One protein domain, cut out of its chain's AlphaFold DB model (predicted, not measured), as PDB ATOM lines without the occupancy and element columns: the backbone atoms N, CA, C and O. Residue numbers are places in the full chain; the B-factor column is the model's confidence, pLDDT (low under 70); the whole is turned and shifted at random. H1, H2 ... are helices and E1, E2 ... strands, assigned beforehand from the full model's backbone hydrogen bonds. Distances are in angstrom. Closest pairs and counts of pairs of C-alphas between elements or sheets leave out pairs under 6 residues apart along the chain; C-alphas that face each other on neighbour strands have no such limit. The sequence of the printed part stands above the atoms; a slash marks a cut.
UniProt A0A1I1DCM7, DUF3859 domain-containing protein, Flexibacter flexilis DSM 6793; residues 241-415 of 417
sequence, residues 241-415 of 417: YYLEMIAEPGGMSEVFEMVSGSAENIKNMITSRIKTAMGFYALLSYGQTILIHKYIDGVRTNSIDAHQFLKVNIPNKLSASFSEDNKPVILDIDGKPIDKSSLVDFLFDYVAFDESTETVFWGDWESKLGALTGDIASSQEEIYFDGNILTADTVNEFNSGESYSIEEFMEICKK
ATOM      1  N   TYR A 241      34.332 -42.852   7.479       98.25
ATOM      2  CA  TYR A 241      33.922 -42.811   8.870       98.25
ATOM      3  C   TYR A 241      33.037 -41.591   9.096       98.25
ATOM      4  O   TYR A 241      33.307 -40.526   8.546       98.25
ATOM      5  N   TYR A 242      31.999 -41.757   9.904       97.56
ATOM      6  CA  TYR A 242      31.129 -40.683  10.362       97.56
ATOM      7  C   TYR A 242      31.238 -40.587  11.882       97.56
ATOM      8  O   TYR A 242      31.050 -41.591  12.573       97.56
ATOM      9  N   LEU A 243      31.607 -39.411  12.374       97.69
ATOM     10  CA  LEU A 243      31.688 -39.074  13.787       97.69
ATOM     11  C   LEU A 243      30.468 -38.248  14.171       97.69
ATOM     12  O   LEU A 243      30.194 -37.234  13.535       97.69
ATOM     13  N   GLU A 244      29.827 -38.661  15.256       95.50
ATOM     14  CA  GLU A 244      28.757 -37.939  15.929       95.50
ATOM     15  C   GLU A 244      29.168 -37.729  17.393       95.50
ATOM     16  O   GLU A 244      29.424 -38.690  18.129       95.50
ATOM     17  N   MET A 245      29.278 -36.466  17.809       94.38
ATOM     18  CA  MET A 245      29.502 -36.092  19.206       94.38
ATOM     19  C   MET A 245      28.348 -35.234  19.699       94.38
ATOM     20  O   MET A 245      28.147 -34.139  19.184       94.38
ATOM     21  N   ILE A 246      27.635 -35.706  20.720       91.50
ATOM     22  CA  ILE A 246      26.450 -35.030  21.258       91.50
ATOM     23  C   ILE A 246      26.637 -34.827  22.753       91.50
ATOM     24  O   ILE A 246      26.764 -35.794  23.502       91.50
ATOM     25  N   ALA A 247      26.647 -33.580  23.207       86.31
ATOM     26  CA  ALA A 247      26.563 -33.252  24.626       86.31
ATOM     27  C   ALA A 247      25.237 -32.542  24.900       86.31
ATOM     28  O   ALA A 247      24.886 -31.627  24.168       86.31
ATOM     29  N   GLU A 248      24.533 -32.915  25.970       80.50
ATOM     30  CA  GLU A 248      23.277 -32.261  26.375       80.50
ATOM     31  C   GLU A 248      23.387 -31.630  27.778       80.50
ATOM     32  O   GLU A 248      22.728 -32.059  28.734       80.50
ATOM     33  N   PRO A 249      24.267 -30.627  27.967       64.06
ATOM     34  CA  PRO A 249      24.352 -29.885  29.214       64.06
ATOM     35  C   PRO A 249      23.103 -29.055  29.510       64.06
ATOM     36  O   PRO A 249      22.952 -27.954  28.989       64.06
ATOM     37  N   GLY A 250      22.253 -29.526  30.428       52.47
ATOM     38  CA  GLY A 250      21.291 -28.680  31.154       52.47
ATOM     39  C   GLY A 250      20.493 -27.714  30.268       52.47
ATOM     40  O   GLY A 250      20.475 -26.519  30.549       52.47
ATOM     41  N   GLY A 251      19.914 -28.221  29.174       55.44
ATOM     42  CA  GLY A 251      19.065 -27.444  28.262       55.44
ATOM     43  C   GLY A 251      19.747 -26.892  27.004       55.44
ATOM     44  O   GLY A 251      19.047 -26.362  26.146       55.44
ATOM     45  N   MET A 252      21.064 -27.044  26.844       59.16
ATOM     46  CA  MET A 252      21.758 -26.827  25.568       59.16
ATOM     47  C   MET A 252      22.197 -28.179  25.005       59.16
ATOM     48  O   MET A 252      22.744 -28.988  25.748       59.16
ATOM     49  N   SER A 253      21.964 -28.438  23.719       77.62
ATOM     50  CA  SER A 253      22.579 -29.561  23.005       77.62
ATOM     51  C   SER A 253      23.747 -29.021  22.203       77.62
ATOM     52  O   SER A 253      23.606 -27.977  21.600       77.62
ATOM     53  N   GLU A 254      24.907 -29.666  22.211       81.88
ATOM     54  CA  GLU A 254      26.047 -29.354  21.351       81.88
ATOM     55  C   GLU A 254      26.315 -30.582  20.489       81.88
ATOM     56  O   GLU A 254      26.612 -31.656  21.017       81.88
ATOM     57  N   VAL A 255      26.173 -30.417  19.174       89.06
ATOM     58  CA  VAL A 255      26.319 -31.499  18.201       89.06
ATOM     59  C   VAL A 255      27.468 -31.164  17.263       89.06
ATOM     60  O   VAL A 255      27.437 -30.134  16.581       89.06
ATOM     61  N   PHE A 256      28.470 -32.041  17.234       91.50
ATOM     62  CA  PHE A 256      29.520 -32.029  16.224       91.50
ATOM     63  C   PHE A 256      29.391 -33.244  15.327       91.50
ATOM     64  O   PHE A 256      29.353 -34.383  15.802       91.50
ATOM     65  N   GLU A 257      29.426 -32.986  14.028       94.44
ATOM     66  CA  GLU A 257      29.396 -34.017  13.002       94.44
ATOM     67  C   GLU A 257      30.587 -33.858  12.067       94.44
ATOM     68  O   GLU A 257      30.988 -32.746  11.701       94.44
ATOM     69  N   MET A 258      31.159 -34.987  11.660       96.19
ATOM     70  CA  MET A 258      32.270 -35.003  10.716       96.19
ATOM     71  C   MET A 258      32.272 -36.302   9.914       96.19
ATOM     72  O   MET A 258      32.151 -37.393  10.472       96.19
ATOM     73  N   VAL A 259      32.491 -36.195   8.603       97.06
ATOM     74  CA  VAL A 259      32.824 -37.341   7.743       97.06
ATOM     75  C   VAL A 259      34.308 -37.313   7.397       97.06
ATOM     76  O   VAL A 259      34.884 -36.250   7.172       97.06
ATOM     77  N   SER A 260      34.956 -38.476   7.352       98.00
ATOM     78  CA  SER A 260      36.367 -38.571   6.968       98.00
ATOM     79  C   SER A 260      36.710 -39.914   6.330       98.00
ATOM     80  O   SER A 260      36.255 -40.969   6.770       98.00
ATOM     81  N   GLY A 261      37.598 -39.897   5.337       97.50
ATOM     82  CA  GLY A 261      38.258 -41.104   4.834       97.50
ATOM     83  C   GLY A 261      39.371 -41.637   5.750       97.50
ATOM     84  O   GLY A 261      39.976 -42.661   5.433       97.50
ATOM     85  N   SER A 262      39.670 -40.965   6.870       97.62
ATOM     86  CA  SER A 262      40.817 -41.243   7.743       97.62
ATOM     87  C   SER A 262      40.395 -41.448   9.200       97.62
ATOM     88  O   SER A 262      39.869 -40.542   9.844       97.62
ATOM     89  N   ALA A 263      40.691 -42.626   9.761       96.94
ATOM     90  CA  ALA A 263      40.485 -42.899  11.188       96.94
ATOM     91  C   ALA A 263      41.318 -41.955  12.076       96.94
ATOM     92  O   ALA A 263      40.851 -41.494  13.117       96.94
ATOM     93  N   GLU A 264      42.524 -41.596  11.629       96.69
ATOM     94  CA  GLU A 264      43.402 -40.672  12.348       96.69
ATOM     95  C   GLU A 264      42.810 -39.253  12.403       96.69
ATOM     96  O   GLU A 264      42.951 -38.581  13.420       96.69
ATOM     97  N   ASN A 265      42.072 -38.811  11.376       97.00
ATOM     98  CA  ASN A 265      41.392 -37.511  11.408       97.00
ATOM     99  C   ASN A 265      40.237 -37.512  12.421       97.00
ATOM    100  O   ASN A 265      40.136 -36.588  13.225       97.00
ATOM    101  N   ILE A 266      39.432 -38.580  12.463       97.31
ATOM    102  CA  ILE A 266      38.377 -38.760  13.480       97.31
ATOM    103  C   ILE A 266      38.979 -38.711  14.891       97.31
ATOM    104  O   ILE A 266      38.524 -37.964  15.757       97.31
ATOM    105  N   LYS A 267      40.067 -39.453  15.111       96.38
ATOM    106  CA  LYS A 267      40.799 -39.477  16.382       96.38
ATOM    107  C   LYS A 267      41.368 -38.109  16.761       96.38
ATOM    108  O   LYS A 267      41.300 -37.731  17.934       96.38
ATOM    109  N   ASN A 268      41.927 -37.370  15.802       94.75
ATOM    110  CA  ASN A 268      42.484 -36.037  16.031       94.75
ATOM    111  C   ASN A 268      41.402 -35.010  16.363       94.75
ATOM    112  O   ASN A 268      41.612 -34.212  17.279       94.75
ATOM    113  N   MET A 269      40.240 -35.073  15.706       94.62
ATOM    114  CA  MET A 269      39.080 -34.245  16.041       94.62
ATOM    115  C   MET A 269      38.645 -34.496  17.491       94.62
ATOM    116  O   MET A 269      38.680 -33.568  18.304       94.62
ATOM    117  N   ILE A 270      38.353 -35.755  17.849       95.50
ATOM    118  CA  ILE A 270      37.889 -36.121  19.199       95.50
ATOM    119  C   ILE A 270      38.928 -35.714  20.250       95.50
ATOM    120  O   ILE A 270      38.600 -35.089  21.257       95.50
ATOM    121  N   THR A 271      40.207 -36.019  20.004       94.62
ATOM    122  CA  THR A 271      41.304 -35.664  20.919       94.62
ATOM    123  C   THR A 271      41.402 -34.156  21.120       94.62
ATOM    124  O   THR A 271      41.610 -33.705  22.246       94.62
ATOM    125  N   SER A 272      41.268 -33.374  20.050       92.31
ATOM    126  CA  SER A 272      41.363 -31.914  20.123       92.31
ATOM    127  C   SER A 272      40.182 -31.327  20.877       92.31
ATOM    128  O   SER A 272      40.393 -30.501  21.761       92.31
ATOM    129  N   ARG A 273      38.964 -31.830  20.625       91.62
ATOM    130  CA  ARG A 273      37.775 -31.423  21.376       91.62
ATOM    131  C   ARG A 273      37.931 -31.726  22.864       91.62
ATOM    132  O   ARG A 273      37.765 -30.818  23.673       91.62
ATOM    133  N   ILE A 274      38.310 -32.954  23.228       91.19
ATOM    134  CA  ILE A 274      38.487 -33.373  24.632       91.19
ATOM    135  C   ILE A 274      39.557 -32.544  25.350       91.19
ATOM    136  O   ILE A 274      39.437 -32.327  26.548       91.19
ATOM    137  N   LYS A 275      40.592 -32.067  24.649       88.25
ATOM    138  CA  LYS A 275      41.633 -31.214  25.246       88.25
ATOM    139  C   LYS A 275      41.164 -29.797  25.578       88.25
ATOM    140  O   LYS A 275      41.833 -29.108  26.336       88.25
ATOM    141  N   THR A 276      40.036 -29.346  25.036       85.06
ATOM    142  CA  THR A 276      39.455 -28.065  25.459       85.06
ATOM    143  C   THR A 276      38.802 -28.212  26.832       85.06
ATOM    144  O   THR A 276      38.197 -29.246  27.118       85.06
ATOM    145  N   ALA A 277      38.845 -27.164  27.661       78.00
ATOM    146  CA  ALA A 277      38.192 -27.174  28.974       78.00
ATOM    147  C   ALA A 277      36.700 -27.551  28.872       78.00
ATOM    148  O   ALA A 277      36.211 -28.390  29.626       78.00
ATOM    149  N   MET A 278      35.994 -26.996  27.880       80.81
ATOM    150  CA  MET A 278      34.586 -27.317  27.629       80.81
ATOM    151  C   MET A 278      34.370 -28.738  27.122       80.81
ATOM    152  O   MET A 278      33.441 -29.393  27.580       80.81
ATOM    153  N   GLY A 279      35.222 -29.253  26.235       86.44
ATOM    154  CA  GLY A 279      35.085 -30.623  25.745       86.44
ATOM    155  C   GLY A 279      35.374 -31.656  26.831       86.44
ATOM    156  O   GLY A 279      34.635 -32.629  26.960       86.44
ATOM    157  N   PHE A 280      36.384 -31.423  27.672       86.25
ATOM    158  CA  PHE A 280      36.648 -32.287  28.820       86.25
ATOM    159  C   PHE A 280      35.508 -32.256  29.841       86.25
ATOM    160  O   PHE A 280      35.061 -33.300  30.322       86.25
ATOM    161  N   TYR A 281      35.011 -31.057  30.145       84.38
ATOM    162  CA  TYR A 281      33.863 -30.876  31.022       84.38
ATOM    163  C   TYR A 281      32.614 -31.568  30.458       84.38
ATOM    164  O   TYR A 281      31.931 -32.276  31.196       84.38
ATOM    165  N   ALA A 282      32.355 -31.451  29.152       86.62
ATOM    166  CA  ALA A 282      31.238 -32.113  28.488       86.62
ATOM    167  C   ALA A 282      31.320 -33.638  28.569       86.62
ATOM    168  O   ALA A 282      30.337 -34.303  28.915       86.62
ATOM    169  N   LEU A 283      32.514 -34.177  28.335       88.75
ATOM    170  CA  LEU A 283      32.794 -35.600  28.439       88.75
ATOM    171  C   LEU A 283      32.502 -36.154  29.842       88.75
ATOM    172  O   LEU A 283      31.870 -37.201  29.974       88.75
ATOM    173  N   LEU A 284      32.945 -35.469  30.902       85.94
ATOM    174  CA  LEU A 284      32.831 -35.995  32.267       85.94
ATOM    175  C   LEU A 284      31.514 -35.661  32.971       85.94
ATOM    176  O   LEU A 284      30.981 -36.499  33.702       85.94
ATOM    177  N   SER A 285      31.008 -34.444  32.790       81.19
ATOM    178  CA  SER A 285      29.857 -33.936  33.545       81.19
ATOM    179  C   SER A 285      28.530 -34.285  32.885       81.19
ATOM    180  O   SER A 285      27.559 -34.572  33.588       81.19
ATOM    181  N   TYR A 286      28.489 -34.289  31.550       78.94
ATOM    182  CA  TYR A 286      27.249 -34.451  30.788       78.94
ATOM    183  C   TYR A 286      27.140 -35.788  30.065       78.94
ATOM    184  O   TYR A 286      26.101 -36.067  29.478       78.94
ATOM    185  N   GLY A 287      28.173 -36.634  30.145       80.62
ATOM    186  CA  GLY A 287      28.177 -37.926  29.465       80.62
ATOM    187  C   GLY A 287      28.036 -37.757  27.956       80.62
ATOM    188  O   GLY A 287      27.214 -38.441  27.352       80.62
ATOM    189  N   GLN A 288      28.788 -36.804  27.384       89.88
ATOM    190  CA  GLN A 288      28.816 -36.543  25.945       89.88
ATOM    191  C   GLN A 288      28.896 -37.858  25.176       89.88
ATOM    192  O   GLN A 288      29.851 -38.590  25.354       89.88
ATOM    193  N   THR A 289      27.938 -38.143  24.304       92.19
ATOM    194  CA  THR A 289      27.971 -39.311  23.422       92.19
ATOM    195  C   THR A 289      29.041 -39.111  22.347       92.19
ATOM    196  O   THR A 289      29.154 -38.017  21.803       92.19
ATOM    197  N   ILE A 290      29.834 -40.150  22.047       95.44
ATOM    198  CA  ILE A 290      30.865 -40.134  20.996       95.44
ATOM    199  C   ILE A 290      30.734 -41.424  20.186       95.44
ATOM    200  O   ILE A 290      31.286 -42.468  20.554       95.44
ATOM    201  N   LEU A 291      29.994 -41.357  19.084       96.81
ATOM    202  CA  LEU A 291      29.754 -42.490  18.200       96.81
ATOM    203  C   LEU A 291      30.586 -42.361  16.930       96.81
ATOM    204  O   LEU A 291      30.698 -41.294  16.329       96.81
ATOM    205  N   ILE A 292      31.173 -43.484  16.517       97.88
ATOM    206  CA  ILE A 292      31.900 -43.577  15.253       97.88
ATOM    207  C   ILE A 292      31.270 -44.680  14.419       97.88
ATOM    208  O   ILE A 292      31.302 -45.866  14.768       97.88
ATOM    209  N   HIS A 293      30.721 -44.284  13.283       97.50
ATOM    210  CA  HIS A 293      30.088 -45.167  12.324       97.50
ATOM    211  C   HIS A 293      31.005 -45.392  11.126       97.50
ATOM    212  O   HIS A 293      31.712 -44.495  10.670       97.50
ATOM    213  N   LYS A 294      30.970 -46.606  10.582       97.75
ATOM    214  CA  LYS A 294      31.714 -46.979   9.380       97.75
ATOM    215  C   LYS A 294      30.757 -47.223   8.228       97.75
ATOM    216  O   LYS A 294      29.932 -48.140   8.292       97.75
ATOM    217  N   TYR A 295      30.951 -46.487   7.145       96.94
ATOM    218  CA  TYR A 295      30.217 -46.643   5.900       96.94
ATOM    219  C   TYR A 295      31.125 -47.249   4.829       96.94
ATOM    220  O   TYR A 295      32.249 -46.792   4.636       96.94
ATOM    221  N   ILE A 296      30.641 -48.294   4.153       96.56
ATOM    222  CA  ILE A 296      31.280 -48.885   2.970       96.56
ATOM    223  C   ILE A 296      30.315 -48.747   1.800       96.56
ATOM    224  O   ILE A 296      29.178 -49.211   1.888       96.56
ATOM    225  N   ASP A 297      30.768 -48.105   0.727       93.12
ATOM    226  CA  ASP A 297      29.984 -47.844  -0.484       93.12
ATOM    227  C   ASP A 297      28.608 -47.206  -0.177       93.12
ATOM    228  O   ASP A 297      27.583 -47.576  -0.755       93.12
ATOM    229  N   GLY A 298      28.582 -46.263   0.774       89.56
ATOM    230  CA  GLY A 298      27.377 -45.572   1.247       89.56
ATOM    231  C   GLY A 298      26.504 -46.353   2.241       89.56
ATOM    232  O   GLY A 298      25.482 -45.836   2.685       89.56
ATOM    233  N   VAL A 299      26.878 -47.576   2.630       91.00
ATOM    234  CA  VAL A 299      26.100 -48.414   3.561       91.00
ATOM    235  C   VAL A 299      26.781 -48.489   4.923       91.00
ATOM    236  O   VAL A 299      27.957 -48.844   5.010       91.00
ATOM    237  N   ARG A 300      26.039 -48.228   6.010       94.75
ATOM    238  CA  ARG A 300      26.551 -48.404   7.380       94.75
ATOM    239  C   ARG A 300      26.846 -49.880   7.639       94.75
ATOM    240  O   ARG A 300      25.935 -50.705   7.652       94.75
ATOM    241  N   THR A 301      28.109 -50.210   7.876       95.94
ATOM    242  CA  THR A 301      28.569 -51.590   8.112       95.94
ATOM    243  C   THR A 301      28.917 -51.870   9.564       95.94
ATOM    244  O   THR A 301      28.836 -53.020   9.991       95.94
ATOM    245  N   ASN A 302      29.315 -50.849  10.324       95.88
ATOM    246  CA  ASN A 302      29.704 -51.001  11.720       95.88
ATOM    247  C   ASN A 302      29.513 -49.687  12.493       95.88
ATOM    248  O   ASN A 302      29.397 -48.618  11.889       95.88
ATOM    249  N   SER A 303      29.483 -49.780  13.818       96.69
ATOM    250  CA  SER A 303      29.366 -48.649  14.737       96.69
ATOM    251  C   SER A 303      30.050 -48.994  16.047       96.69
ATOM    252  O   SER A 303      29.875 -50.104  16.550       96.69
ATOM    253  N   ILE A 304      30.784 -48.045  16.615       95.81
ATOM    254  CA  ILE A 304      31.340 -48.179  17.959       95.81
ATOM    255  C   ILE A 304      31.038 -46.941  18.792       95.81
ATOM    256  O   ILE A 304      30.853 -45.849  18.257       95.81
ATOM    257  N   ASP A 305      31.053 -47.139  20.101       94.75
ATOM    258  CA  ASP A 305      31.132 -46.068  21.078       94.75
ATOM    259  C   ASP A 305      32.603 -45.855  21.469       94.75
ATOM    260  O   ASP A 305      33.289 -46.799  21.878       94.75
ATOM    261  N   ALA A 306      33.106 -44.630  21.305       94.88
ATOM    262  CA  ALA A 306      34.509 -44.319  21.546       94.88
ATOM    263  C   ALA A 306      34.890 -44.316  23.037       94.88
ATOM    264  O   ALA A 306      36.070 -44.504  23.345       94.88
ATOM    265  N   HIS A 307      33.935 -44.156  23.964       93.06
ATOM    266  CA  HIS A 307      34.205 -44.053  25.407       93.06
ATOM    267  C   HIS A 307      35.060 -45.198  25.930       93.06
ATOM    268  O   HIS A 307      36.044 -44.981  26.636       93.06
ATOM    269  N   GLN A 308      34.734 -46.421  25.520       91.50
ATOM    270  CA  GLN A 308      35.400 -47.646  25.971       91.50
ATOM    271  C   GLN A 308      36.889 -47.699  25.596       91.50
ATOM    272  O   GLN A 308      37.647 -48.506  26.137       91.50
ATOM    273  N   PHE A 309      37.320 -46.843  24.670       94.12
ATOM    274  CA  PHE A 309      38.693 -46.753  24.190       94.12
ATOM    275  C   PHE A 309      39.402 -45.493  24.679       94.12
ATOM    276  O   PHE A 309      40.583 -45.323  24.383       94.12
ATOM    277  N   LEU A 310      38.720 -44.625  25.421       94.31
ATOM    278  CA  LEU A 310      39.266 -43.365  25.895       94.31
ATOM    279  C   LEU A 310      39.758 -43.486  27.336       94.31
ATOM    280  O   LEU A 310      39.063 -43.947  28.243       94.31
ATOM    281  N   LYS A 311      40.973 -42.992  27.562       93.75
ATOM    282  CA  LYS A 311      41.465 -42.660  28.895       93.75
ATOM    283  C   LYS A 311      42.072 -41.270  28.861       93.75
ATOM    284  O   LYS A 311      43.008 -41.023  28.107       93.75
ATOM    285  N   VAL A 312      41.583 -40.382  29.712       91.25
ATOM    286  CA  VAL A 312      42.124 -39.030  29.845       91.25
ATOM    287  C   VAL A 312      42.913 -38.944  31.139       91.25
ATOM    288  O   VAL A 312      42.474 -39.417  32.185       91.25
ATOM    289  N   ASN A 313      44.107 -38.373  31.068       89.75
ATOM    290  CA  ASN A 313      44.965 -38.178  32.223       89.75
ATOM    291  C   ASN A 313      45.372 -36.715  32.320       89.75
ATOM    292  O   ASN A 313      45.977 -36.180  31.386       89.75
ATOM    293  N   ILE A 314      45.101 -36.121  33.477       85.69
ATOM    294  CA  ILE A 314      45.565 -34.786  33.834       85.69
ATOM    295  C   ILE A 314      46.682 -34.962  34.860       85.69
ATOM    296  O   ILE A 314      46.408 -35.371  35.997       85.69
ATOM    297  N   PRO A 315      47.947 -34.710  34.479       83.88
ATOM    298  CA  PRO A 315      49.087 -34.943  35.353       83.88
ATOM    299  C   PRO A 315      48.900 -34.298  36.728       83.88
ATOM    300  O   PRO A 315      48.557 -33.124  36.828       83.88
ATOM    301  N   ASN A 316      49.154 -35.073  37.784       83.00
ATOM    302  CA  ASN A 316      49.054 -34.639  39.182       83.00
ATOM    303  C   ASN A 316      47.668 -34.129  39.616       83.00
ATOM    304  O   ASN A 316      47.584 -33.434  40.628       83.00
ATOM    305  N   LYS A 317      46.589 -34.475  38.898       84.31
ATOM    306  CA  LYS A 317      45.219 -34.127  39.308       84.31
ATOM    307  C   LYS A 317      44.276 -35.319  39.304       84.31
ATOM    308  O   LYS A 317      43.776 -35.702  40.356       84.31
ATOM    309  N   LEU A 318      44.035 -35.897  38.129       89.00
ATOM    310  CA  LEU A 318      43.048 -36.956  37.970       89.00
ATOM    311  C   LEU A 318      43.306 -37.809  36.732       89.00
ATOM    312  O   LEU A 318      44.005 -37.415  35.795       89.00
ATOM    313  N   SER A 319      42.662 -38.968  36.712       90.94
ATOM    314  CA  SER A 319      42.492 -39.777  35.514       90.94
ATOM    315  C   SER A 319      41.027 -40.153  35.344       90.94
ATOM    316  O   SER A 319      40.341 -40.459  36.317       90.94
ATOM    317  N   ALA A 320      40.554 -40.133  34.105       90.44
ATOM    318  CA  ALA A 320      39.217 -40.556  33.732       90.44
ATOM    319  C   ALA A 320      39.306 -41.697  32.715       90.44
ATOM    320  O   ALA A 320      40.104 -41.666  31.778       90.44
ATOM    321  N   SER A 321      38.483 -42.714  32.920       92.19
ATOM    322  CA  SER A 321      38.259 -43.835  31.999       92.19
ATOM    323  C   SER A 321      36.768 -44.145  31.968       92.19
ATOM    324  O   SER A 321      36.035 -43.612  32.796       92.19
ATOM    325  N   PHE A 322      36.310 -44.995  31.055       90.12
ATOM    326  CA  PHE A 322      34.885 -45.293  30.918       90.12
ATOM    327  C   PHE A 322      34.639 -46.791  31.052       90.12
ATOM    328  O   PHE A 322      35.398 -47.609  30.526       90.12
ATOM    329  N   SER A 323      33.602 -47.151  31.803       82.50
ATOM    330  CA  SER A 323      33.129 -48.532  31.908       82.50
ATOM    331  C   SER A 323      32.380 -48.968  30.644       82.50
ATOM    332  O   SER A 323      32.124 -48.172  29.745       82.50
ATOM    333  N   GLU A 324      32.001 -50.249  30.571       76.88
ATOM    334  CA  GLU A 324      31.238 -50.801  29.437       76.88
ATOM    335  C   GLU A 324      29.868 -50.126  29.237       76.88
ATOM    336  O   GLU A 324      29.361 -50.098  28.121       76.88
ATOM    337  N   ASP A 325      29.284 -49.559  30.299       79.38
ATOM    338  CA  ASP A 325      28.053 -48.758  30.258       79.38
ATOM    339  C   ASP A 325      28.316 -47.256  30.038       79.38
ATOM    340  O   ASP A 325      27.454 -46.431  30.340       79.38
ATOM    341  N   ASN A 326      29.511 -46.904  29.550       78.56
ATOM    342  CA  ASN A 326      29.967 -45.547  29.229       78.56
ATOM    343  C   ASN A 326      29.947 -44.562  30.403       78.56
ATOM    344  O   ASN A 326      30.039 -43.350  30.213       78.56
ATOM    345  N   LYS A 327      29.856 -45.054  31.642       82.62
ATOM    346  CA  LYS A 327      29.944 -44.181  32.809       82.62
ATOM    347  C   LYS A 327      31.402 -43.804  33.064       82.62
ATOM    348  O   LYS A 327      32.264 -44.686  33.098       82.62
ATOM    349  N   PRO A 328      31.696 -42.512  33.288       86.62
ATOM    350  CA  PRO A 328      33.039 -42.098  33.636       86.62
ATOM    351  C   PRO A 328      33.411 -42.649  35.019       86.62
ATOM    352  O   PRO A 328      32.707 -42.456  36.012       86.62
ATOM    353  N   VAL A 329      34.552 -43.322  35.079       89.12
ATOM    354  CA  VAL A 329      35.262 -43.709  36.296       89.12
ATOM    355  C   VAL A 329      36.419 -42.735  36.461       89.12
ATOM    356  O   VAL A 329      37.398 -42.785  35.712       89.12
ATOM    357  N   ILE A 330      36.283 -41.838  37.436       89.69
ATOM    358  CA  ILE A 330      37.214 -40.735  37.674       89.69
ATOM    359  C   ILE A 330      37.959 -41.000  38.973       89.69
ATOM    360  O   ILE A 330      37.340 -41.206  40.019       89.69
ATOM    361  N   LEU A 331      39.284 -41.004  38.893       90.56
ATOM    362  CA  LEU A 331      40.183 -41.273  40.005       90.56
ATOM    363  C   LEU A 331      41.077 -40.059  40.263       90.56
ATOM    364  O   LEU A 331      41.586 -39.464  39.311       90.56
ATOM    365  N   ASP A 332      41.297 -39.731  41.533       88.75
ATOM    366  CA  ASP A 332      42.280 -38.733  41.960       88.75
ATOM    367  C   ASP A 332      43.730 -39.234  41.791       88.75
ATOM    368  O   ASP A 332      43.991 -40.341  41.306       88.75
ATOM    369  N   ILE A 333      44.696 -38.414  42.211       86.56
ATOM    370  CA  ILE A 333      46.129 -38.751  42.184       86.56
ATOM    371  C   ILE A 333      46.509 -39.991  43.005       86.56
ATOM    372  O   ILE A 333      47.511 -40.637  42.697       86.56
ATOM    373  N   ASP A 334      45.723 -40.328  44.027       90.12
ATOM    374  CA  ASP A 334      45.926 -41.502  44.878       90.12
ATOM    375  C   ASP A 334      45.211 -42.743  44.310       90.12
ATOM    376  O   ASP A 334      45.276 -43.826  44.902       90.12
ATOM    377  N   GLY A 335      44.508 -42.606  43.180       90.88
ATOM    378  CA  GLY A 335      43.698 -43.661  42.579       90.88
ATOM    379  C   GLY A 335      42.352 -43.882  43.275       90.88
ATOM    380  O   GLY A 335      41.757 -44.950  43.111       90.88
ATOM    381  N   LYS A 336      41.868 -42.922  44.071       90.88
ATOM    382  CA  LYS A 336      40.570 -43.008  44.753       90.88
ATOM    383  C   LYS A 336      39.465 -42.404  43.884       90.88
ATOM    384  O   LYS A 336      39.694 -41.375  43.252       90.88
ATOM    385  N   PRO A 337      38.258 -42.997  43.866       90.62
ATOM    386  CA  PRO A 337      37.124 -42.430  43.149       90.62
ATOM    387  C   PRO A 337      36.769 -41.021  43.636       90.62
ATOM    388  O   PRO A 337      36.649 -40.802  44.842       90.62
ATOM    389  N   ILE A 338      36.551 -40.103  42.695       86.00
ATOM    390  CA  ILE A 338      36.035 -38.755  42.962       86.00
ATOM    391  C   ILE A 338      34.508 -38.787  42.828       86.00
ATOM    392  O   ILE A 338      33.974 -39.285  41.833       86.00
ATOM    393  N   ASP A 339      33.786 -38.282  43.830       82.56
ATOM    394  CA  ASP A 339      32.332 -38.138  43.744       82.56
ATOM    395  C   ASP A 339      31.921 -36.983  42.808       82.56
ATOM    396  O   ASP A 339      32.689 -36.061  42.540       82.56
ATOM    397  N   LYS A 340      30.680 -37.019  42.307       75.12
ATOM    398  CA  LYS A 340      30.184 -36.029  41.336       75.12
ATOM    399  C   LYS A 340      30.190 -34.585  41.853       75.12
ATOM    400  O   LYS A 340      30.391 -33.682  41.052       75.12
ATOM    401  N   SER A 341      29.953 -34.355  43.146       74.12
ATOM    402  CA  SER A 341      29.979 -32.996  43.715       74.12
ATOM    403  C   SER A 341      31.395 -32.430  43.721       74.12
ATOM    404  O   SER A 341      31.604 -31.309  43.274       74.12
ATOM    405  N   SER A 342      32.370 -33.243  44.127       78.44
ATOM    406  CA  SER A 342      33.786 -32.881  44.130       78.44
ATOM    407  C   SER A 342      34.322 -32.662  42.711       78.44
ATOM    408  O   SER A 342      35.179 -31.812  42.498       78.44
ATOM    409  N   LEU A 343      33.809 -33.400  41.719       75.94
ATOM    410  CA  LEU A 343      34.205 -33.246  40.319       75.94
ATOM    411  C   LEU A 343      33.909 -31.844  39.772       75.94
ATOM    412  O   LEU A 343      34.741 -31.290  39.060       75.94
ATOM    413  N   VAL A 344      32.746 -31.279  40.100       72.81
ATOM    414  CA  VAL A 344      32.380 -29.919  39.679       72.81
ATOM    415  C   VAL A 344      33.382 -28.925  40.258       72.81
ATOM    416  O   VAL A 344      33.964 -28.156  39.503       72.81
ATOM    417  N   ASP A 345      33.680 -29.012  41.554       75.06
ATOM    418  CA  ASP A 345      34.671 -28.137  42.188       75.06
ATOM    419  C   ASP A 345      36.063 -28.275  41.537       75.06
ATOM    420  O   ASP A 345      36.727 -27.273  41.284       75.06
ATOM    421  N   PHE A 346      36.476 -29.497  41.172       71.56
ATOM    422  CA  PHE A 346      37.736 -29.745  40.457       71.56
ATOM    423  C   PHE A 346      37.765 -29.181  39.031       71.56
ATOM    424  O   PHE A 346      38.816 -28.725  38.582       71.56
ATOM    425  N   LEU A 347      36.648 -29.252  38.302       70.88
ATOM    426  CA  LEU A 347      36.551 -28.756  36.927       70.88
ATOM    427  C   LEU A 347      36.386 -27.228  36.879       70.88
ATOM    428  O   LEU A 347      36.835 -26.606  35.920       70.88
ATOM    429  N   PHE A 348      35.781 -26.621  37.909       69.88
ATOM    430  CA  PHE A 348      35.565 -25.175  38.002       69.88
ATOM    431  C   PHE A 348      36.716 -24.396  38.661       69.88
ATOM    432  O   PHE A 348      36.748 -23.171  38.521       69.88
ATOM    433  N   ASP A 349      37.684 -25.054  39.314       67.69
ATOM    434  CA  ASP A 349      38.950 -24.434  39.752       67.69
ATOM    435  C   ASP A 349      39.873 -24.174  38.534       67.69
ATOM    436  O   ASP A 349      40.931 -24.775  38.322       67.69
ATOM    437  N   TYR A 350      39.380 -23.286  37.667       52.31
ATOM    438  CA  TYR A 350      39.781 -23.025  36.282       52.31
ATOM    439  C   TYR A 350      41.241 -22.589  36.117       52.31
ATOM    440  O   TYR A 350      41.824 -22.754  35.048       52.31
ATOM    441  N   VAL A 351      41.861 -22.070  37.177       48.59
ATOM    442  CA  VAL A 351      43.251 -21.584  37.151       48.59
ATOM    443  C   VAL A 351      44.247 -22.740  37.028       48.59
ATOM    444  O   VAL A 351      45.354 -22.551  36.537       48.59
ATOM    445  N   ALA A 352      43.867 -23.957  37.423       50.03
ATOM    446  CA  ALA A 352      44.766 -25.095  37.329       50.03
ATOM    447  C   ALA A 352      44.810 -25.704  35.916       50.03
ATOM    448  O   ALA A 352      45.817 -26.321  35.566       50.03
ATOM    449  N   PHE A 353      43.726 -25.632  35.134       55.97
ATOM    450  CA  PHE A 353      43.565 -26.390  33.879       55.97
ATOM    451  C   PHE A 353      44.460 -25.864  32.744       55.97
ATOM    452  O   PHE A 353      45.038 -26.659  32.014       55.97
ATOM    453  N   ASP A 354      44.678 -24.549  32.688       55.66
ATOM    454  CA  ASP A 354      45.461 -23.874  31.637       55.66
ATOM    455  C   ASP A 354      46.962 -24.258  31.626       55.66
ATOM    456  O   ASP A 354      47.657 -24.117  30.622       55.66
ATOM    457  N   GLU A 355      47.486 -24.816  32.726       54.44
ATOM    458  CA  GLU A 355      48.891 -25.252  32.823       54.44
ATOM    459  C   GLU A 355      49.101 -26.764  32.612       54.44
ATOM    460  O   GLU A 355      50.245 -27.225  32.513       54.44
ATOM    461  N   SER A 356      48.034 -27.572  32.556       55.38
ATOM    462  CA  SER A 356      48.160 -29.029  32.430       55.38
ATOM    463  C   SER A 356      47.995 -29.491  30.988       55.38
ATOM    464  O   SER A 356      46.924 -29.391  30.425       55.38
ATOM    465  N   THR A 357      49.031 -30.093  30.397       68.44
ATOM    466  CA  THR A 357      48.894 -30.790  29.110       68.44
ATOM    467  C   THR A 357      48.133 -32.101  29.318       68.44
ATOM    468  O   THR A 357      48.732 -33.106  29.731       68.44
ATOM    469  N   GLU A 358      46.827 -32.127  29.058       75.31
ATOM    470  CA  GLU A 358      46.064 -33.371  29.135       75.31
ATOM    471  C   GLU A 358      46.598 -34.374  28.117       75.31
ATOM    472  O   GLU A 358      46.919 -34.060  26.963       75.31
ATOM    473  N   THR A 359      46.673 -35.629  28.549       83.62
ATOM    474  CA  THR A 359      46.996 -36.736  27.654       83.62
ATOM    475  C   THR A 359      45.756 -37.589  27.455       83.62
ATOM    476  O   THR A 359      45.247 -38.186  28.404       83.62
ATOM    477  N   VAL A 360      45.288 -37.652  26.210       88.44
ATOM    478  CA  VAL A 360      44.235 -38.572  25.777       88.44
ATOM    479  C   VAL A 360      44.914 -39.826  25.241       88.44
ATOM    480  O   VAL A 360      45.663 -39.777  24.265       88.44
ATOM    481  N   PHE A 361      44.685 -40.947  25.910       90.88
ATOM    482  CA  PHE A 361      45.141 -42.262  25.495       90.88
ATOM    483  C   PHE A 361      44.006 -42.997  24.798       90.88
ATOM    484  O   PHE A 361      42.882 -43.038  25.301       90.88
ATOM    485  N   TRP A 362      44.344 -43.612  23.671       94.19
ATOM    486  CA  TRP A 362      43.430 -44.411  22.871       94.19
ATOM    487  C   TRP A 362      43.756 -45.895  23.013       94.19
ATOM    488  O   TRP A 362      44.910 -46.306  22.871       94.19
ATOM    489  N   GLY A 363      42.729 -46.694  23.280       91.69
ATOM    490  CA  GLY A 363      42.744 -48.134  23.071       91.69
ATOM    491  C   GLY A 363      42.649 -48.492  21.584       91.69
ATOM    492  O   GLY A 363      42.593 -47.631  20.708       91.69
ATOM    493  N   ASP A 364      42.607 -49.790  21.299       92.50
ATOM    494  CA  ASP A 364      42.550 -50.326  19.934       92.50
ATOM    495  C   ASP A 364      41.124 -50.274  19.349       92.50
ATOM    496  O   ASP A 364      40.445 -51.292  19.210       92.50
ATOM    497  N   TRP A 365      40.637 -49.063  19.069       93.62
ATOM    498  CA  TRP A 365      39.292 -48.828  18.526       93.62
ATOM    499  C   TRP A 365      39.207 -49.116  17.021       93.62
ATOM    500  O   TRP A 365      38.197 -49.629  16.533       93.62
ATOM    501  N   GLU A 366      40.284 -48.847  16.279       92.31
ATOM    502  CA  GLU A 366      40.339 -49.038  14.827       92.31
ATOM    503  C   GLU A 366      40.190 -50.509  14.440       92.31
ATOM    504  O   GLU A 366      39.508 -50.817  13.461       92.31
ATOM    505  N   SER A 367      40.753 -51.442  15.220       93.19
ATOM    506  CA  SER A 367      40.568 -52.874  14.958       93.19
ATOM    507  C   SER A 367      39.126 -53.333  15.193       93.19
ATOM    508  O   SER A 367      38.658 -54.250  14.514       93.19
ATOM    509  N   LYS A 368      38.404 -52.687  16.119       94.75
ATOM    510  CA  LYS A 368      36.990 -52.968  16.410       94.75
ATOM    511  C   LYS A 368      36.069 -52.415  15.337       94.75
ATOM    512  O   LYS A 368      35.113 -53.091  14.955       94.75
ATOM    513  N   LEU A 369      36.366 -51.221  14.831       94.81
ATOM    514  CA  LEU A 369      35.579 -50.605  13.769       94.81
ATOM    515  C   LEU A 369      35.893 -51.219  12.390       94.81
ATOM    516  O   LEU A 369      34.991 -51.468  11.584       94.81
ATOM    517  N   GLY A 370      37.168 -51.532  12.152       95.62
ATOM    518  CA  GLY A 370      37.725 -52.079  10.918       95.62
ATOM    519  C   GLY A 370      38.095 -51.008   9.883       95.62
ATOM    520  O   GLY A 370      37.457 -49.961   9.783       95.62
ATOM    521  N   ALA A 371      39.084 -51.304   9.036       96.31
ATOM    522  CA  ALA A 371      39.551 -50.401   7.977       96.31
ATOM    523  C   ALA A 371      38.496 -50.161   6.878       96.31
ATOM    524  O   ALA A 371      37.695 -51.056   6.586       96.31
ATOM    525  N   LEU A 372      38.507 -48.977   6.261       97.50
ATOM    526  CA  LEU A 372      37.724 -48.696   5.052       97.50
ATOM    527  C   LEU A 372      38.250 -49.495   3.853       97.50
ATOM    528  O   LEU A 372      39.427 -49.847   3.774       97.50
ATOM    529  N   THR A 373      37.360 -49.781   2.909       96.81
ATOM    530  CA  THR A 373      37.644 -50.496   1.655       96.81
ATOM    531  C   THR A 373      36.815 -49.883   0.534       96.81
ATOM    532  O   THR A 373      35.793 -49.283   0.829       96.81
ATOM    533  N   GLY A 374      37.186 -50.080  -0.733       95.06
ATOM    534  CA  GLY A 374      36.431 -49.534  -1.869       95.06
ATOM    535  C   GLY A 374      36.893 -48.129  -2.256       95.06
ATOM    536  O   GLY A 374      38.080 -47.822  -2.133       95.06
ATOM    537  N   ASP A 375      35.973 -47.303  -2.753       96.25
ATOM    538  CA  ASP A 375      36.246 -45.901  -3.092       96.25
ATOM    539  C   ASP A 375      36.134 -45.047  -1.823       96.25
ATOM    540  O   ASP A 375      35.048 -44.867  -1.282       96.25
ATOM    541  N   ILE A 376      37.264 -44.598  -1.280       97.88
ATOM    542  CA  ILE A 376      37.319 -43.885   0.003       97.88
ATOM    543  C   ILE A 376      37.120 -42.388  -0.239       97.88
ATOM    544  O   ILE A 376      37.690 -41.838  -1.180       97.88
ATOM    545  N   ALA A 377      36.336 -41.736   0.624       96.81
ATOM    546  CA  ALA A 377      36.169 -40.286   0.601       96.81
ATOM    547  C   ALA A 377      37.528 -39.578   0.719       96.81
ATOM    548  O   ALA A 377      38.293 -39.814   1.660       96.81
ATOM    549  N   SER A 378      37.832 -38.725  -0.251       96.56
ATOM    550  CA  SER A 378      39.011 -37.865  -0.239       96.56
ATOM    551  C   SER A 378      38.758 -36.608   0.592       96.56
ATOM    552  O   SER A 378      37.617 -36.217   0.817       96.56
ATOM    553  N   SER A 379      39.826 -35.982   1.087       96.00
ATOM    554  CA  SER A 379      39.705 -34.737   1.851       96.00
ATOM    555  C   SER A 379      39.001 -33.659   1.023       96.00
ATOM    556  O   SER A 379      39.288 -33.524  -0.169       96.00
ATOM    557  N   GLN A 380      38.106 -32.896   1.653       94.75
ATOM    558  CA  GLN A 380      37.271 -31.864   1.028       94.75
ATOM    559  C   GLN A 380      36.255 -32.380  -0.009       94.75
ATOM    560  O   GLN A 380      35.623 -31.583  -0.699       94.75
ATOM    561  N   GLU A 381      36.067 -33.697  -0.131       95.19
ATOM    562  CA  GLU A 381      35.019 -34.272  -0.978       95.19
ATOM    563  C   GLU A 381      33.639 -34.080  -0.341       95.19
ATOM    564  O   GLU A 381      33.458 -34.317   0.853       95.19
ATOM    565  N   GLU A 382      32.658 -33.663  -1.139       94.38
ATOM    566  CA  GLU A 382      31.268 -33.543  -0.700       94.38
ATOM    567  C   GLU A 382      30.602 -34.923  -0.658       94.38
ATOM    568  O   GLU A 382      30.523 -35.635  -1.660       94.38
ATOM    569  N   ILE A 383      30.089 -35.292   0.511       92.12
ATOM    570  CA  ILE A 383      29.400 -36.549   0.769       92.12
ATOM    571  C   ILE A 383      27.926 -36.251   1.027       92.12
ATOM    572  O   ILE A 383      27.568 -35.561   1.979       92.12
ATOM    573  N   TYR A 384      27.057 -36.816   0.191       88.44
ATOM    574  CA  TYR A 384      25.615 -36.789   0.417       88.44
ATOM    575  C   TYR A 384      25.250 -37.840   1.463       88.44
ATOM    576  O   TYR A 384      25.294 -39.041   1.181       88.44
ATOM    577  N   PHE A 385      24.883 -37.390   2.656       84.38
ATOM    578  CA  PHE A 385      24.600 -38.238   3.803       84.38
ATOM    579  C   PHE A 385      23.305 -37.792   4.484       84.38
ATOM    580  O   PHE A 385      23.186 -36.646   4.894       84.38
ATOM    581  N   ASP A 386      22.333 -38.703   4.559       80.50
ATOM    582  CA  ASP A 386      21.042 -38.501   5.232       80.50
ATOM    583  C   ASP A 386      20.315 -37.190   4.865       80.50
ATOM    584  O   ASP A 386      19.865 -36.422   5.706       80.50
ATOM    585  N   GLY A 387      20.265 -36.883   3.565       81.94
ATOM    586  CA  GLY A 387      19.640 -35.654   3.060       81.94
ATOM    587  C   GLY A 387      20.499 -34.390   3.185       81.94
ATOM    588  O   GLY A 387      20.134 -33.367   2.607       81.94
ATOM    589  N   ASN A 388      21.661 -34.470   3.837       83.81
ATOM    590  CA  ASN A 388      22.622 -33.382   3.988       83.81
ATOM    591  C   ASN A 388      23.840 -33.557   3.070       83.81
ATOM    592  O   ASN A 388      24.131 -34.651   2.580       83.81
ATOM    593  N   ILE A 389      24.559 -32.458   2.832       89.75
ATOM    594  CA  ILE A 389      25.864 -32.462   2.162       89.75
ATOM    595  C   ILE A 389      26.911 -32.157   3.225       89.75
ATOM    596  O   ILE A 389      26.905 -31.072   3.800       89.75
ATOM    597  N   LEU A 390      27.794 -33.118   3.483       91.50
ATOM    598  CA  LEU A 390      28.899 -32.981   4.425       91.50
ATOM    599  C   LEU A 390      30.218 -32.969   3.659       91.50
ATOM    600  O   LEU A 390      30.466 -33.847   2.836       91.50
ATOM    601  N   THR A 391      31.087 -32.010   3.948       95.31
ATOM    602  CA  THR A 391      32.431 -31.966   3.363       95.31
ATOM    603  C   THR A 391      33.387 -32.819   4.194       95.31
ATOM    604  O   THR A 391      33.492 -32.650   5.409       95.31
ATOM    605  N   ALA A 392      34.089 -33.753   3.553       96.56
ATOM    606  CA  ALA A 392      35.047 -34.615   4.230       96.56
ATOM    607  C   ALA A 392      36.205 -33.823   4.843       96.56
ATOM    608  O   ALA A 392      36.791 -32.951   4.203       96.56
ATOM    609  N   ASP A 393      36.556 -34.179   6.079       97.31
ATOM    610  CA  ASP A 393      37.523 -33.480   6.933       97.31
ATOM    611  C   ASP A 393      37.116 -32.058   7.358       97.31
ATOM    612  O   ASP A 393      37.954 -31.279   7.821       97.31
ATOM    613  N   THR A 394      35.821 -31.749   7.264       96.06
ATOM    614  CA  THR A 394      35.216 -30.537   7.819       96.06
ATOM    615  C   THR A 394      34.372 -30.894   9.041       96.06
ATOM    616  O   THR A 394      33.523 -31.785   8.990       96.06
ATOM    617  N   VAL A 395      34.619 -30.201  10.149       93.31
ATOM    618  CA  VAL A 395      33.839 -30.283  11.386       93.31
ATOM    619  C   VAL A 395      32.668 -29.319  11.273       93.31
ATOM    620  O   VAL A 395      32.883 -28.128  11.053       93.31
ATOM    621  N   ASN A 396      31.448 -29.824  11.436       89.19
ATOM    622  CA  ASN A 396      30.239 -29.007  11.459       89.19
ATOM    623  C   ASN A 396      29.734 -28.912  12.896       89.19
ATOM    624  O   ASN A 396      29.468 -29.937  13.526       89.19
ATOM    625  N   GLU A 397      29.615 -27.689  13.409       85.56
ATOM    626  CA  GLU A 397      29.016 -27.415  14.713       85.56
ATOM    627  C   GLU A 397      27.569 -26.956  14.505       85.56
ATOM    628  O   GLU A 397      27.296 -25.880  13.967       85.56
ATOM    629  N   PHE A 398      26.609 -27.786  14.914       71.25
ATOM    630  CA  PHE A 398      25.209 -27.597  14.522       71.25
ATOM    631  C   PHE A 398      24.577 -26.315  15.089       71.25
ATOM    632  O   PHE A 398      23.769 -25.661  14.419       71.25
ATOM    633  N   ASN A 399      24.962 -25.945  16.313       69.56
ATOM    634  CA  ASN A 399      24.405 -24.798  17.031       69.56
ATOM    635  C   ASN A 399      24.802 -23.460  16.426       69.56
ATOM    636  O   ASN A 399      23.962 -22.574  16.277       69.56
ATOM    637  N   SER A 400      26.091 -23.307  16.121       74.81
ATOM    638  CA  SER A 400      26.629 -22.101  15.503       74.81
ATOM    639  C   SER A 400      26.333 -22.077  14.003       74.81
ATOM    640  O   SER A 400      26.227 -21.003  13.415       74.81
ATOM    641  N   GLY A 401      26.144 -23.253  13.387       81.81
ATOM    642  CA  GLY A 401      26.083 -23.400  11.935       81.81
ATOM    643  C   GLY A 401      27.441 -23.168  11.273       81.81
ATOM    644  O   GLY A 401      27.496 -22.976  10.060       81.81
ATOM    645  N   GLU A 402      28.516 -23.141  12.062       86.12
ATOM    646  CA  GLU A 402      29.870 -22.932  11.575       86.12
ATOM    647  C   GLU A 402      30.481 -24.259  11.112       86.12
ATOM    648  O   GLU A 402      30.239 -25.334  11.671       86.12
ATOM    649  N   SER A 403      31.303 -24.157  10.073       89.88
ATOM    650  CA  SER A 403      32.051 -25.268   9.504       89.88
ATOM    651  C   SER A 403      33.530 -24.915   9.513       89.88
ATOM    652  O   SER A 403      33.920 -23.827   9.085       89.88
ATOM    653  N   TYR A 404      34.351 -25.850   9.970       93.19
ATOM    654  CA  TYR A 404      35.788 -25.670  10.129       93.19
ATOM    655  C   TYR A 404      36.525 -26.798   9.427       93.19
ATOM    656  O   TYR A 404      36.147 -27.959   9.582       93.19
ATOM    657  N   SER A 405      37.619 -26.506   8.723       94.25
ATOM    658  CA  SER A 405      38.576 -27.577   8.413       94.25
ATOM    659  C   SER A 405      39.101 -28.194   9.713       94.25
ATOM    660  O   SER A 405      39.139 -27.538  10.762       94.25
ATOM    661  N   ILE A 406      39.533 -29.455   9.667       92.19
ATOM    662  CA  ILE A 406      40.116 -30.096  10.848       92.19
ATOM    663  C   ILE A 406      41.313 -29.300  11.394       92.19
ATOM    664  O   ILE A 406      41.451 -29.166  12.608       92.19
ATOM    665  N   GLU A 407      42.147 -28.711  10.534       92.94
ATOM    666  CA  GLU A 407      43.276 -27.875  10.950       92.94
ATOM    667  C   GLU A 407      42.830 -26.608  11.683       92.94
ATOM    668  O   GLU A 407      43.399 -26.277  12.728       92.94
ATOM    669  N   GLU A 408      41.809 -25.918  11.171       93.25
ATOM    670  CA  GLU A 408      41.237 -24.737  11.824       93.25
ATOM    671  C   GLU A 408      40.620 -25.101  13.170       93.25
ATOM    672  O   GLU A 408      40.900 -24.436  14.167       93.25
ATOM    673  N   PHE A 409      39.850 -26.188  13.222       91.88
ATOM    674  CA  PHE A 409      39.239 -26.668  14.456       91.88
ATOM    675  C   PHE A 409      40.297 -27.019  15.510       91.88
ATOM    676  O   PHE A 409      40.193 -26.614  16.670       91.88
ATOM    677  N   MET A 410      41.366 -27.714  15.108       91.38
ATOM    678  CA  MET A 410      42.497 -28.010  15.990       91.38
ATOM    679  C   MET A 410      43.177 -26.735  16.495       91.38
ATOM    680  O   MET A 410      43.599 -26.688  17.648       91.38
ATOM    681  N   GLU A 411      43.303 -25.705  15.660       91.75
ATOM    682  CA  GLU A 411      43.895 -24.428  16.062       91.75
ATOM    683  C   GLU A 411      42.986 -23.635  17.009       91.75
ATOM    684  O   GLU A 411      43.476 -23.020  17.955       91.75
ATOM    685  N   ILE A 412      41.666 -23.692  16.811       88.25
ATOM    686  CA  ILE A 412      40.677 -23.144  17.748       88.25
ATOM    687  C   ILE A 412      40.812 -23.839  19.106       88.25
ATOM    688  O   ILE A 412      40.914 -23.160  20.124       88.25
ATOM    689  N   CYS A 413      40.924 -25.170  19.117       86.06
ATOM    690  CA  CYS A 413      41.055 -25.959  20.344       86.06
ATOM    691  C   CYS A 413      42.361 -25.710  21.121       86.06
ATOM    692  O   CYS A 413      42.436 -26.053  22.298       86.06
ATOM    693  N   LYS A 414      43.401 -25.141  20.494       84.50
ATOM    694  CA  LYS A 414      44.664 -24.791  21.176       84.50
ATOM    695  C   LYS A 414      44.608 -23.461  21.915       84.50
ATOM    696  O   LYS A 414      45.498 -23.195  22.722       84.50
ATOM    697  N   LYS A 415      43.658 -22.585  21.584       73.56
ATOM    698  CA  LYS A 415      43.597 -21.260  22.199       73.56
ATOM    699  C   LYS A 415      43.067 -21.409  23.628       73.56
ATOM    700  O   LYS A 415      42.020 -22.033  23.797       73.56
TER     701      LYS A 415
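What this domain is: This is residues 241 to 415 of the 417 residues of the protein "DUF3859 domain-containing protein" of Flexibacter flexilis DSM 6793 (UniProt A0A1I1DCM7). A twisted six-stranded sheet and a smaller four-stranded sheet make two lobes along the longest axis, and H1 and H2 pack on one face of both. H4 and H5 cover other parts of that face of the larger sheet; the hairpin E9-E10 lies at one end of the whole and H3 at the other. The printed part has 175 residues, with five named helices and twelve named strands, in the order E1 E2 H1 H2 E3 E4 E5 E6 E7 H3 E8 H4 E9 E10 E11 E12 H5, mixed in class. The antiparallel sheets run E4 E3 E1 E2 E11 E12 and E7 E6 E5 E8. It is compact, with a radius of gyration of the C-alphas of 16.6 A, and spans 49 by 32 by 29 A.

How they stand to each other: Start at E1, residues 241 to 247, in a hairpin with E2, residues 254 to 260; N 243 and O 258 are 2.8 A apart, within hydrogen-bond range, as are the N and O pairs below. H1, residues 263 to 275, lies over both, at a height over the sheet of 9.4 A. H2, residues 277 to 285, touches H1 only at the corner, closest at C-alphas 274 and 280, 4.7 A. E3, residues 289 to 296, pairs with E1 through N 291 and O 244, 2.9 A, and with E4, residues 299 to 305, through N 294 and O 302, 2.9 A. E2, H1 H2, E3 form a split strand-helix-strand unit, E1 between its strands, with a right-handed crossover. Next, E5, residues 310 to 314, E6, residues 318 to 322, and E7, residues 328 to 332, make a meander, successive antiparallel neighbours; look at N 312 and O 320, 2.8 A, and N 331 and O 319, 2.8 A. H3, residues 340 to 348, only grazes this sheet. E8, residues 359 to 362, is the antiparallel neighbour of E5, with N 361 and O 311 2.8 A apart; H1 and H2 on one face of the sheet E7 E6 E5 E8 give two layers. H4, residues 365 to 369, is over E4, with C-alphas 302 and 369 closest, 6.2 A. E9, residues 382 to 385, and E10, residues 388 to 391, are a hairpin, with N 383 and O 390 2.8 A apart. E11, residues 394 to 397, is the antiparallel neighbour of E2, with N 257 and O 396 3.1 A apart, and forms a hairpin with E12, residues 402 to 405, with N 395 and O 404 2.8 A apart. H5, residues 406 to 414, touches H1 at a shallow tilt of 21 degrees, the same way, closest at C-alphas 272 and 410, 5.8 A; H1, H2 and H5 on one face of the larger sheet give two layers. Every O i to N i+4 pair is within range in H1, H2, H4 and H5, and 4 of 5 in H3.

Where its parts are: Find C-alpha 241 at (33.922, -42.811, 8.870), where E1 begins its 19.8 A. E2 measures 20.0 A, H1 18.3 A and E3 22.8 A. H5 ends at C-alpha 414, (44.664, -24.791, 21.176).

The domain as a whole: The C-alphas farthest apart, Asp 334 and Gly 387, are 49.7 A apart. The printed part has no cut; H4 to E9 is the long link. Confidence is under 70 at residues 249 to 252, 348 to 357 and 399.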